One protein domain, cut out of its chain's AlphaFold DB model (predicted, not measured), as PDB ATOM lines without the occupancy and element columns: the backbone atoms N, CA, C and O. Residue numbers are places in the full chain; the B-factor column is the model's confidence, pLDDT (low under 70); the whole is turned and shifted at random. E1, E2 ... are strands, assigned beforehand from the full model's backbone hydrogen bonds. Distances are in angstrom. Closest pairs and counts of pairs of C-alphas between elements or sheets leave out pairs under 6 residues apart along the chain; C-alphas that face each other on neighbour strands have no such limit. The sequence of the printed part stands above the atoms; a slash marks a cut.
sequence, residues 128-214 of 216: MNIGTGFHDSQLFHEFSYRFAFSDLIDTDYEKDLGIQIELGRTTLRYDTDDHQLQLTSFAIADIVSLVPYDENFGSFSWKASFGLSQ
ATOM      1  N   MET A 128       9.928  22.854  55.570       89.19
ATOM      2  CA  MET A 128      11.250  22.533  56.117       89.19
ATOM      3  C   MET A 128      11.871  21.417  55.277       89.19
ATOM      4  O   MET A 128      11.188  20.445  54.960       89.19
ATOM      5  N   ASN A 129      13.147  21.552  54.927       88.62
ATOM      6  CA  ASN A 129      13.919  20.523  54.235       88.62
ATOM      7  C   ASN A 129      15.239  20.284  54.977       88.62
ATOM      8  O   ASN A 129      15.893  21.238  55.400       88.62
ATOM      9  N   ILE A 130      15.628  19.017  55.087       93.56
ATOM     10  CA  ILE A 130      16.935  18.572  55.578       93.56
ATOM     11  C   ILE A 130      17.516  17.655  54.503       93.56
ATOM     12  O   ILE A 130      16.798  16.804  53.976       93.56
ATOM     13  N   GLY A 131      18.789  17.832  54.171       93.38
ATOM     14  CA  GLY A 131      19.462  17.051  53.144       93.38
ATOM     15  C   GLY A 131      20.926  16.794  53.465       93.38
ATOM     16  O   GLY A 131      21.536  17.473  54.286       93.38
ATOM     17  N   THR A 132      21.493  15.805  52.784       94.19
ATOM     18  CA  THR A 132      22.928  15.530  52.775       94.19
ATOM     19  C   THR A 132      23.387  15.436  51.327       94.19
ATOM     20  O   THR A 132      22.648  14.933  50.479       94.19
ATOM     21  N   GLY A 133      24.583  15.927  51.032       91.56
ATOM     22  CA  GLY A 133      25.129  15.938  49.682       91.56
ATOM     23  C   GLY A 133      26.643  15.804  49.677       91.56
ATOM     24  O   GLY A 133      27.293  15.874  50.715       91.56
ATOM     25  N   PHE A 134      27.193  15.598  48.485       90.94
ATOM     26  CA  PHE A 134      28.625  15.445  48.267       90.94
ATOM     27  C   PHE A 134      29.045  16.351  47.107       90.94
ATOM     28  O   PHE A 134      28.425  16.305  46.042       90.94
ATOM     29  N   HIS A 135      30.037  17.216  47.315       87.50
ATOM     30  CA  HIS A 135      30.530  18.168  46.312       87.50
ATOM     31  C   HIS A 135      32.041  18.332  46.464       87.50
ATOM     32  O   HIS A 135      32.509  18.502  47.582       87.50
ATOM     33  N   ASP A 136      32.795  18.248  45.366       86.50
ATOM     34  CA  ASP A 136      34.266  18.328  45.354       86.50
ATOM     35  C   ASP A 136      34.961  17.399  46.362       86.50
ATOM     36  O   ASP A 136      35.932  17.752  47.021       86.50
ATOM     37  N   SER A 137      34.470  16.162  46.450       86.19
ATOM     38  CA  SER A 137      34.929  15.146  47.405       86.19
ATOM     39  C   SER A 137      34.648  15.446  48.882       86.19
ATOM     40  O   SER A 137      35.147  14.721  49.739       86.19
ATOM     41  N   GLN A 138      33.824  16.455  49.174       86.94
ATOM     42  CA  GLN A 138      33.455  16.854  50.529       86.94
ATOM     43  C   GLN A 138      31.990  16.545  50.829       86.94
ATOM     44  O   GLN A 138      31.089  16.832  50.027       86.94
ATOM     45  N   LEU A 139      31.746  15.977  52.009       91.88
ATOM     46  CA  LEU A 139      30.404  15.728  52.527       91.88
ATOM     47  C   LEU A 139      29.835  17.010  53.155       91.88
ATOM     48  O   LEU A 139      30.521  17.752  53.857       91.88
ATOM     49  N   PHE A 140      28.554  17.278  52.902       92.88
ATOM     50  CA  PHE A 140      27.854  18.403  53.509       92.88
ATOM     51  C   PHE A 140      26.421  18.062  53.901       92.88
ATOM     52  O   PHE A 140      25.757  17.226  53.282       92.88
ATOM     53  N   HIS A 141      25.922  18.774  54.905       94.62
ATOM     54  CA  HIS A 141      24.531  18.746  55.335       94.62
ATOM     55  C   HIS A 141      23.871  20.093  55.054       94.62
ATOM     56  O   HIS A 141      24.500  21.140  55.194       94.62
ATOM     57  N   GLU A 142      22.601  20.079  54.664       94.38
ATOM     58  CA  GLU A 142      21.840  21.284  54.349       94.38
ATOM     59  C   GLU A 142      20.521  21.317  55.121       94.38
ATOM     60  O   GLU A 142      19.808  20.315  55.218       94.38
ATOM     61  N   PHE A 143      20.179  22.497  55.630       94.25
ATOM     62  CA  PHE A 143      18.878  22.809  56.202       94.25
ATOM     63  C   PHE A 143      18.274  24.021  55.496       94.25
ATOM     64  O   PHE A 143      18.913  25.070  55.396       94.25
ATOM     65  N   SER A 144      17.022  23.901  55.058       90.00
ATOM     66  CA  SER A 144      16.287  24.980  54.398       90.00
ATOM     67  C   SER A 144      14.898  25.174  55.006       90.00
ATOM     68  O   SER A 144      14.155  24.208  55.188       90.00
ATOM     69  N   TYR A 145      14.510  26.429  55.252       89.69
ATOM     70  CA  TYR A 145      13.178  26.795  55.748       89.69
ATOM     71  C   TYR A 145      12.529  27.896  54.906       89.69
ATOM     72  O   TYR A 145      13.158  28.925  54.650       89.69
ATOM     73  N   ARG A 146      11.261  27.689  54.522       86.31
ATOM     74  CA  ARG A 146      10.400  28.648  53.810       86.31
ATOM     75  C   ARG A 146       9.221  29.073  54.685       86.31
ATOM     76  O   ARG A 146       8.473  28.207  55.146       86.31
ATOM     77  N   PHE A 147       9.015  30.385  54.866       75.62
ATOM     78  CA  PHE A 147       7.932  30.896  55.723       75.62
ATOM     79  C   PHE A 147       6.602  31.150  55.000       75.62
ATOM     80  O   PHE A 147       5.557  31.064  55.653       75.62
ATOM     81  N   ALA A 148       6.610  31.497  53.708       72.31
ATOM     82  CA  ALA A 148       5.383  31.819  52.985       72.31
ATOM     83  C   ALA A 148       5.414  31.491  51.489       72.31
ATOM     84  O   ALA A 148       6.441  31.596  50.818       72.31
ATOM     85  N   PHE A 149       4.196  31.232  50.998       73.12
ATOM     86  CA  PHE A 149       3.821  30.922  49.622       73.12
ATOM     87  C   PHE A 149       4.501  29.668  49.036       73.12
ATOM     88  O   PHE A 149       5.105  28.885  49.767       73.12
ATOM     89  N   SER A 150       4.298  29.421  47.741       70.81
ATOM     90  CA  SER A 150       4.683  28.186  47.064       70.81
ATOM     91  C   SER A 150       5.627  28.439  45.886       70.81
ATOM     92  O   SER A 150       5.701  29.545  45.336       70.81
ATOM     93  N   ASP A 151       6.381  27.402  45.525       69.06
ATOM     94  CA  ASP A 151       7.295  27.414  44.387       69.06
ATOM     95  C   ASP A 151       6.645  26.797  43.133       69.06
ATOM     96  O   ASP A 151       5.494  26.365  43.155       69.06
ATOM     97  N   LEU A 152       7.374  26.782  42.014       68.81
ATOM     98  CA  LEU A 152       6.907  26.206  40.745       68.81
ATOM     99  C   LEU A 152       6.671  24.687  40.799       68.81
ATOM    100  O   LEU A 152       5.936  24.158  39.968       68.81
ATOM    101  N   ILE A 153       7.337  23.988  41.716       66.75
ATOM    102  CA  ILE A 153       7.302  22.525  41.854       66.75
ATOM    103  C   ILE A 153       6.134  22.112  42.768       66.75
ATOM    104  O   ILE A 153       5.643  20.989  42.686       66.75
ATOM    105  N   ASP A 154       5.657  23.051  43.580       66.06
ATOM    106  CA  ASP A 154       4.566  22.943  44.543       66.06
ATOM    107  C   ASP A 154       3.436  23.908  44.137       66.06
ATOM    108  O   ASP A 154       3.072  24.825  44.868       66.06
ATOM    109  N   THR A 155       2.930  23.809  42.902       64.69
ATOM    110  CA  THR A 155       1.845  24.680  42.412       64.69
ATOM    111  C   THR A 155       0.532  23.908  42.292       64.69
ATOM    112  O   THR A 155       0.435  22.940  41.545       64.69
ATOM    113  N   ASP A 156      -0.511  24.372  42.985       61.47
ATOM    114  CA  ASP A 156      -1.866  23.791  42.915       61.47
ATOM    115  C   ASP A 156      -2.694  24.350  41.740       61.47
ATOM    116  O   ASP A 156      -3.915  24.180  41.669       61.47
ATOM    117  N   TYR A 157      -2.044  25.065  40.818       62.12
ATOM    118  CA  TYR A 157      -2.685  25.728  39.684       62.12
ATOM    119  C   TYR A 157      -2.528  24.906  38.393       62.12
ATOM    120  O   TYR A 157      -1.445  24.430  38.064       62.12
ATOM    121  N   GLU A 158      -3.619  24.752  37.634       58.03
ATOM    122  CA  GLU A 158      -3.661  23.939  36.409       58.03
ATOM    123  C   GLU A 158      -2.955  24.554  35.168       58.03
ATOM    124  O   GLU A 158      -2.698  25.754  35.052       58.03
ATOM    125  N   LYS A 159      -2.731  23.641  34.210       52.00
ATOM    126  CA  LYS A 159      -1.757  23.468  33.108       52.00
ATOM    127  C   LYS A 159      -1.158  24.623  32.271       52.00
ATOM    128  O   LYS A 159      -0.184  24.331  31.586       52.00
ATOM    129  N   ASP A 160      -1.624  25.877  32.315       53.81
ATOM    130  CA  ASP A 160      -1.217  26.904  31.312       53.81
ATOM    131  C   ASP A 160      -0.706  28.247  31.879       53.81
ATOM    132  O   ASP A 160      -0.630  29.251  31.161       53.81
ATOM    133  N   LEU A 161      -0.358  28.310  33.162       56.44
ATOM    134  CA  LEU A 161       0.178  29.520  33.787       56.44
ATOM    135  C   LEU A 161       1.453  29.173  34.544       56.44
ATOM    136  O   LEU A 161       1.421  28.388  35.484       56.44
ATOM    137  N   GLY A 162       2.569  29.803  34.196       57.16
ATOM    138  CA  GLY A 162       3.673  29.876  35.140       57.16
ATOM    139  C   GLY A 162       3.270  30.754  36.328       57.16
ATOM    140  O   GLY A 162       2.626  31.792  36.163       57.16
ATOM    141  N   ILE A 163       3.672  30.346  37.523       63.25
ATOM    142  CA  ILE A 163       3.473  31.019  38.813       63.25
ATOM    143  C   ILE A 163       4.660  30.624  39.677       63.25
ATOM    144  O   ILE A 163       5.081  29.482  39.640       63.25
ATOM    145  N   GLN A 164       5.143  31.534  40.502       64.44
ATOM    146  CA  GLN A 164       5.742  31.213  41.800       64.44
ATOM    147  C   GLN A 164       5.903  32.539  42.508       64.44
ATOM    148  O   GLN A 164       6.264  33.524  41.881       64.44
ATOM    149  N   ILE A 165       5.580  32.587  43.787       62.78
ATOM    150  CA  ILE A 165       5.860  33.734  44.640       62.78
ATOM    151  C   ILE A 165       6.346  33.123  45.938       62.78
ATOM    152  O   ILE A 165       5.617  32.332  46.498       62.78
ATOM    153  N   GLU A 166       7.540  33.422  46.415       65.25
ATOM    154  CA  GLU A 166       8.175  32.779  47.561       65.25
ATOM    155  C   GLU A 166       8.769  33.902  48.410       65.25
ATOM    156  O   GLU A 166       9.659  34.611  47.945       65.25
ATOM    157  N   LEU A 167       8.270  34.151  49.621       66.75
ATOM    158  CA  LEU A 167       8.841  35.212  50.460       66.75
ATOM    159  C   LEU A 167       9.369  34.600  51.749       66.75
ATOM    160  O   LEU A 167       8.598  34.063  52.538       66.75
ATOM    161  N   GLY A 168      10.693  34.666  51.901       71.75
ATOM    162  CA  GLY A 168      11.488  34.180  53.022       71.75
ATOM    163  C   GLY A 168      11.893  32.728  52.963       71.75
ATOM    164  O   GLY A 168      11.277  31.884  53.618       71.75
ATOM    165  N   ARG A 169      12.997  32.478  52.262       85.12
ATOM    166  CA  ARG A 169      13.754  31.232  52.361       85.12
ATOM    167  C   ARG A 169      15.101  31.494  53.012       85.12
ATOM    168  O   ARG A 169      15.793  32.424  52.615       85.12
ATOM    169  N   THR A 170      15.469  30.663  53.980       89.44
ATOM    170  CA  THR A 170      16.817  30.632  54.563       89.44
ATOM    171  C   THR A 170      17.401  29.241  54.375       89.44
ATOM    172  O   THR A 170      16.729  28.266  54.709       89.44
ATOM    173  N   THR A 171      18.628  29.163  53.864       91.12
ATOM    174  CA  THR A 171      19.365  27.910  53.668       91.12
ATOM    175  C   THR A 171      20.715  27.983  54.361       91.12
ATOM    176  O   THR A 171      21.510  28.880  54.073       91.12
ATOM    177  N   LEU A 172      20.970  27.022  55.241       93.38
ATOM    178  CA  LEU A 172      22.228  26.832  55.947       93.38
ATOM    179  C   LEU A 172      22.885  25.540  55.466       93.38
ATOM    180  O   LEU A 172      22.209  24.519  55.334       93.38
ATOM    181  N   ARG A 173      24.199  25.579  55.260       92.50
ATOM    182  CA  ARG A 173      25.010  24.418  54.892       92.50
ATOM    183  C   ARG A 173      26.125  24.214  55.903       92.50
ATOM    184  O   ARG A 173      26.777  25.176  56.293       92.50
ATOM    185  N   TYR A 174      26.333  22.966  56.298       93.25
ATOM    186  CA  TYR A 174      27.433  22.531  57.144       93.25
ATOM    187  C   TYR A 174      28.355  21.601  56.351       93.25
ATOM    188  O   TYR A 174      27.916  20.526  55.941       93.25
ATOM    189  N   ASP A 175      29.596  22.019  56.120       90.94
ATOM    190  CA  ASP A 175      30.631  21.214  55.462       90.94
ATOM    191  C   ASP A 175      31.398  20.408  56.528       90.94
ATOM    192  O   ASP A 175      31.919  20.981  57.489       90.94
ATOM    193  N   THR A 176      31.424  19.075  56.401       88.44
ATOM    194  CA  THR A 176      31.905  18.183  57.477       88.44
ATOM    195  C   THR A 176      33.413  18.185  57.632       88.44
ATOM    196  O   THR A 176      33.907  18.026  58.743       88.44
ATOM    197  N   ASP A 177      34.135  18.368  56.532       84.94
ATOM    198  CA  ASP A 177      35.590  18.247  56.522       84.94
ATOM    199  C   ASP A 177      36.224  19.475  57.195       84.94
ATOM    200  O   ASP A 177      37.042  19.346  58.106       84.94
ATOM    201  N   ASP A 178      35.731  20.668  56.851       84.31
ATOM    202  CA  ASP A 178      36.222  21.941  57.388       84.31
ATOM    203  C   ASP A 178      35.468  22.412  58.649       84.31
ATOM    204  O   ASP A 178      35.833  23.428  59.244       84.31
ATOM    205  N   HIS A 179      34.423  21.689  59.074       86.56
ATOM    206  CA  HIS A 179      33.561  22.021  60.221       86.56
ATOM    207  C   HIS A 179      32.928  23.421  60.134       86.56
ATOM    208  O   HIS A 179      32.757  24.119  61.139       86.56
ATOM    209  N   GLN A 180      32.573  23.854  58.924       88.25
ATOM    210  CA  GLN A 180      32.075  25.205  58.680       88.25
ATOM    211  C   GLN A 180      30.567  25.229  58.472       88.25
ATOM    212  O   GLN A 180      30.036  24.513  57.626       88.25
ATOM    213  N   LEU A 181      29.885  26.117  59.199       89.62
ATOM    214  CA  LEU A 181      28.486  26.461  58.963       89.62
ATOM    215  C   LEU A 181      28.401  27.760  58.159       89.62
ATOM    216  O   LEU A 181      28.936  28.790  58.569       89.62
ATOM    217  N   GLN A 182      27.685  27.725  57.042       90.12
ATOM    218  CA  GLN A 182      27.572  28.846  56.118       90.12
ATOM    219  C   GLN A 182      26.108  29.144  55.789       90.12
ATOM    220  O   GLN A 182      25.296  28.242  55.573       90.12
ATOM    221  N   LEU A 183      25.774  30.435  55.712       89.12
ATOM    222  CA  LEU A 183      24.503  30.898  55.162       89.12
ATOM    223  C   LEU A 183      24.601  30.920  53.637       89.12
ATOM    224  O   LEU A 183      25.186  31.829  53.058       89.12
ATOM    225  N   THR A 184      24.005  29.927  52.986       86.38
ATOM    226  CA  THR A 184      24.093  29.775  51.529       86.38
ATOM    227  C   THR A 184      23.088  30.659  50.796       86.38
ATOM    228  O   THR A 184      23.393  31.215  49.737       86.38
ATOM    229  N   SER A 185      21.876  30.814  51.340       83.31
ATOM    230  CA  SER A 185      20.879  31.711  50.751       83.31
ATOM    231  C   SER A 185      19.921  32.306  51.776       83.31
ATOM    232  O   SER A 185      19.528  31.649  52.740       83.31
ATOM    233  N   PHE A 186      19.529  33.554  51.538       84.75
ATOM    234  CA  PHE A 186      18.484  34.264  52.262       84.75
ATOM    235  C   PHE A 186      17.658  35.091  51.277       84.75
ATOM    236  O   PHE A 186      18.126  36.112  50.785       84.75
ATOM    237  N   ALA A 187      16.437  34.670  50.966       79.50
ATOM    238  CA  ALA A 187      15.567  35.359  50.015       79.50
ATOM    239  C   ALA A 187      14.363  35.966  50.722       79.50
ATOM    240  O   ALA A 187      13.574  35.226  51.297       79.50
ATOM    241  N   ILE A 188      14.191  37.288  50.649       74.38
ATOM    242  CA  ILE A 188      13.002  37.980  51.154       74.38
ATOM    243  C   ILE A 188      11.879  37.972  50.120       74.38
ATOM    244  O   ILE A 188      10.742  37.850  50.550       74.38
ATOM    245  N   ALA A 189      12.131  38.003  48.806       65.50
ATOM    246  CA  ALA A 189      11.047  37.795  47.841       65.50
ATOM    247  C   ALA A 189      11.470  37.195  46.507       65.50
ATOM    248  O   ALA A 189      12.430  37.672  45.936       65.50
ATOM    249  N   ASP A 190      10.741  36.236  45.951       60.53
ATOM    250  CA  ASP A 190      10.964  35.700  44.600       60.53
ATOM    251  C   ASP A 190       9.615  35.485  43.901       60.53
ATOM    252  O   ASP A 190       8.741  34.918  44.522       60.53
ATOM    253  N   ILE A 191       9.369  35.981  42.683       61.44
ATOM    254  CA  ILE A 191       8.052  36.098  42.033       61.44
ATOM    255  C   ILE A 191       8.124  35.894  40.520       61.44
ATOM    256  O   ILE A 191       8.226  36.828  39.741       61.44
ATOM    257  N   VAL A 192       8.031  34.652  40.107       61.16
ATOM    258  CA  VAL A 192       7.751  34.115  38.775       61.16
ATOM    259  C   VAL A 192       6.377  34.511  38.211       61.16
ATOM    260  O   VAL A 192       5.410  34.714  38.939       61.16
ATOM    261  N   SER A 193       6.262  34.435  36.883       61.94
ATOM    262  CA  SER A 193       5.103  33.916  36.138       61.94
ATOM    263  C   SER A 193       5.496  33.803  34.662       61.94
ATOM    264  O   SER A 193       6.021  34.770  34.119       61.94
ATOM    265  N   LEU A 194       5.297  32.668  33.987       66.19
ATOM    266  CA  LEU A 194       5.600  32.532  32.551       66.19
ATOM    267  C   LEU A 194       4.452  31.826  31.825       66.19
ATOM    268  O   LEU A 194       4.208  30.640  32.027       66.19
ATOM    269  N   VAL A 195       3.737  32.578  30.991       66.19
ATOM    270  CA  VAL A 195       2.550  32.141  30.241       66.19
ATOM    271  C   VAL A 195       2.928  31.997  28.760       66.19
ATOM    272  O   VAL A 195       3.664  32.853  28.253       66.19
ATOM    273  N   PRO A 196       2.452  30.966  28.033       63.50
ATOM    274  CA  PRO A 196       2.710  30.849  26.599       63.50
ATOM    275  C   PRO A 196       2.191  32.074  25.833       63.50
ATOM    276  O   PRO A 196       1.180  32.679  26.200       63.50
ATOM    277  N   TYR A 197       2.900  32.447  24.764       69.19
ATOM    278  CA  TYR A 197       2.501  33.561  23.909       69.19
ATOM    279  C   TYR A 197       1.139  33.303  23.265       69.19
ATOM    280  O   TYR A 197       0.897  32.239  22.700       69.19
ATOM    281  N   ASP A 198       0.279  34.316  23.317       72.69
ATOM    282  CA  ASP A 198      -1.014  34.331  22.650       72.69
ATOM    283  C   ASP A 198      -1.057  35.507  21.667       72.69
ATOM    284  O   ASP A 198      -0.847  36.656  22.051       72.69
ATOM    285  N   GLU A 199      -1.335  35.239  20.392       68.81
ATOM    286  CA  GLU A 199      -1.350  36.255  19.332       68.81
ATOM    287  C   GLU A 199      -2.412  37.348  19.560       68.81
ATOM    288  O   GLU A 199      -2.202  38.516  19.230       68.81
ATOM    289  N   ASN A 200      -3.544  36.998  20.176       68.25
ATOM    290  CA  ASN A 200      -4.663  37.917  20.384       68.25
ATOM    291  C   ASN A 200      -4.567  38.663  21.716       68.25
ATOM    292  O   ASN A 200      -5.022  39.810  21.829       68.25
ATOM    293  N   PHE A 201      -3.986  38.020  22.730       72.44
ATOM    294  CA  PHE A 201      -3.908  38.562  24.086       72.44
ATOM    295  C   PHE A 201      -2.513  39.092  24.469       72.44
ATOM    296  O   PHE A 201      -2.430  39.922  25.379       72.44
ATOM    297  N   GLY A 202      -1.466  38.747  23.710       66.19
ATOM    298  CA  GLY A 202      -0.049  39.012  23.995       66.19
ATOM    299  C   GLY A 202       0.549  37.999  24.981       66.19
ATOM    300  O   GLY A 202      -0.183  37.242  25.615       66.19
ATOM    301  N   SER A 203       1.876  37.994  25.154       61.03
ATOM    302  CA  SER A 203       2.531  37.277  26.260       61.03
ATOM    303  C   SER A 203       2.734  38.186  27.471       61.03
ATOM    304  O   SER A 203       3.025  39.378  27.345       61.03
ATOM    305  N   PHE A 204       2.608  37.603  28.662       61.31
ATOM    306  CA  PHE A 204       3.089  38.194  29.905       61.31
ATOM    307  C   PHE A 204       3.961  37.148  30.584       61.31
ATOM    308  O   PHE A 204       3.494  36.055  30.888       61.31
ATOM    309  N   SER A 205       5.235  37.465  30.754       60.66
ATOM    310  CA  SER A 205       6.214  36.498  31.222       60.66
ATOM    311  C   SER A 205       7.242  37.224  32.054       60.66
ATOM    312  O   SER A 205       8.200  37.719  31.464       60.66
ATOM    313  N   TRP A 206       7.057  37.327  33.378       51.66
ATOM    314  CA  TRP A 206       8.206  37.686  34.204       51.66
ATOM    315  C   TRP A 206       8.155  37.367  35.703       51.66
ATOM    316  O   TRP A 206       7.115  37.205  36.337       51.66
ATOM    317  N   LYS A 207       9.409  37.269  36.153       60.19
ATOM    318  CA  LYS A 207      10.076  36.749  37.345       60.19
ATOM    319  C   LYS A 207      10.627  37.923  38.172       60.19
ATOM    320  O   LYS A 207      11.108  38.875  37.569       60.19
ATOM    321  N   ALA A 208      10.692  37.855  39.496       60.50
ATOM    322  CA  ALA A 208      11.314  38.882  40.342       60.50
ATOM    323  C   ALA A 208      12.026  38.233  41.525       60.50
ATOM    324  O   ALA A 208      11.566  37.199  41.935       60.50
ATOM    325  N   SER A 209      13.101  38.791  42.082       68.56
ATOM    326  CA  SER A 209      13.874  38.151  43.165       68.56
ATOM    327  C   SER A 209      14.541  39.206  44.062       68.56
ATOM    328  O   SER A 209      15.024  40.205  43.542       68.56
ATOM    329  N   PHE A 210      14.627  38.986  45.375       63.00
ATOM    330  CA  PHE A 210      15.253  39.858  46.373       63.00
ATOM    331  C   PHE A 210      15.776  39.029  47.551       63.00
ATOM    332  O   PHE A 210      14.994  38.439  48.296       63.00
ATOM    333  N   GLY A 211      17.101  38.998  47.719       71.06
ATOM    334  CA  GLY A 211      17.804  38.163  48.692       71.06
ATOM    335  C   GLY A 211      19.327  38.171  48.525       71.06
ATOM    336  O   GLY A 211      19.840  38.728  47.558       71.06
ATOM    337  N   LEU A 212      20.035  37.526  49.450       76.12
ATOM    338  CA  LEU A 212      21.454  37.187  49.365       76.12
ATOM    339  C   LEU A 212      21.593  35.729  48.928       76.12
ATOM    340  O   LEU A 212      20.956  34.840  49.493       76.12
ATOM    341  N   SER A 213      22.441  35.470  47.943       76.19
ATOM    342  CA  SER A 213      22.860  34.116  47.594       76.19
ATOM    343  C   SER A 213      24.365  34.086  47.404       76.19
ATOM    344  O   SER A 213      24.940  34.951  46.739       76.19
ATOM    345  N   GLN A 214      25.010  33.095  48.006       72.50
ATOM    346  CA  GLN A 214      26.421  32.847  47.772       72.50
ATOM    347  C   GLN A 214      26.533  31.951  46.539       72.50
ATOM    348  O   GLN A 214      26.016  30.833  46.528       72.50
TER     349      GLN A 214
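What this domain is: This is residues 128 to 214 of the 216 residues of an uncharacterized protein of Candidatus Magnetoglobus multicellularis str. Araruama (UniProt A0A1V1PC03). A single long sheet of five antiparallel strands, twisted, is folded over like a roof: the three inner strands E2, E3 and E4 each bend sharply, and no helix covers either face. Beyond the bend, two long links, residues 151 to 163 and 193 to 208, extend the rod-like outline. The 87 printed residues hold no named helix and five strands, in order E1 to E5 both along the chain and across the sheet, a meander, each strand the antiparallel neighbour of the one before; the class is all strand. The whole is loose, with a radius of gyration of the C-alphas of 17.0 A and spans of 58 by 24 by 22 A.

How they stand to each other: E3, residues 164 to 175, and E4, residues 180 to 192, form a hairpin at 170 degrees, with N 171 and O 185 2.9 A apart. E2, residues 138 to 150, is the antiparallel neighbour of E3 at 159 degrees, with N 143 and O 172 2.9 A apart. Edge strand E1, residues 128 to 135, pairs with E2 at 149 degrees, N 131 and O 142 being 2.9 A apart. Edge strand E5, residues 209 to 213, pairs with E4 at 172 degrees, N 186 and O 212 being 2.8 A apart. E1 is apart from E4 and E5.

Where its parts are: E1 begins at C-alpha 128, (11.250, 22.533, 56.117). E2 spans 31.1 A and bends by 87 degrees at residue 147. E3 spans 30.1 A and bends by 74 degrees at residue 167. E4 spans 32.7 A and bends by 62 degrees at residue 189. E5 ends at C-alpha 213, (22.860, 34.116, 47.594).

The domain as a whole: The farthest C-alphas, of Asp 177 and Asn 200, are 57.6 A apart. The printed part has no cut. The links E2 to E3 and E4 to E5 are long. Mean pLDDT of the printed part is 75.8; residues 151 to 167, 189 to 197, 199 to 200 and 202 to 210 are under 70.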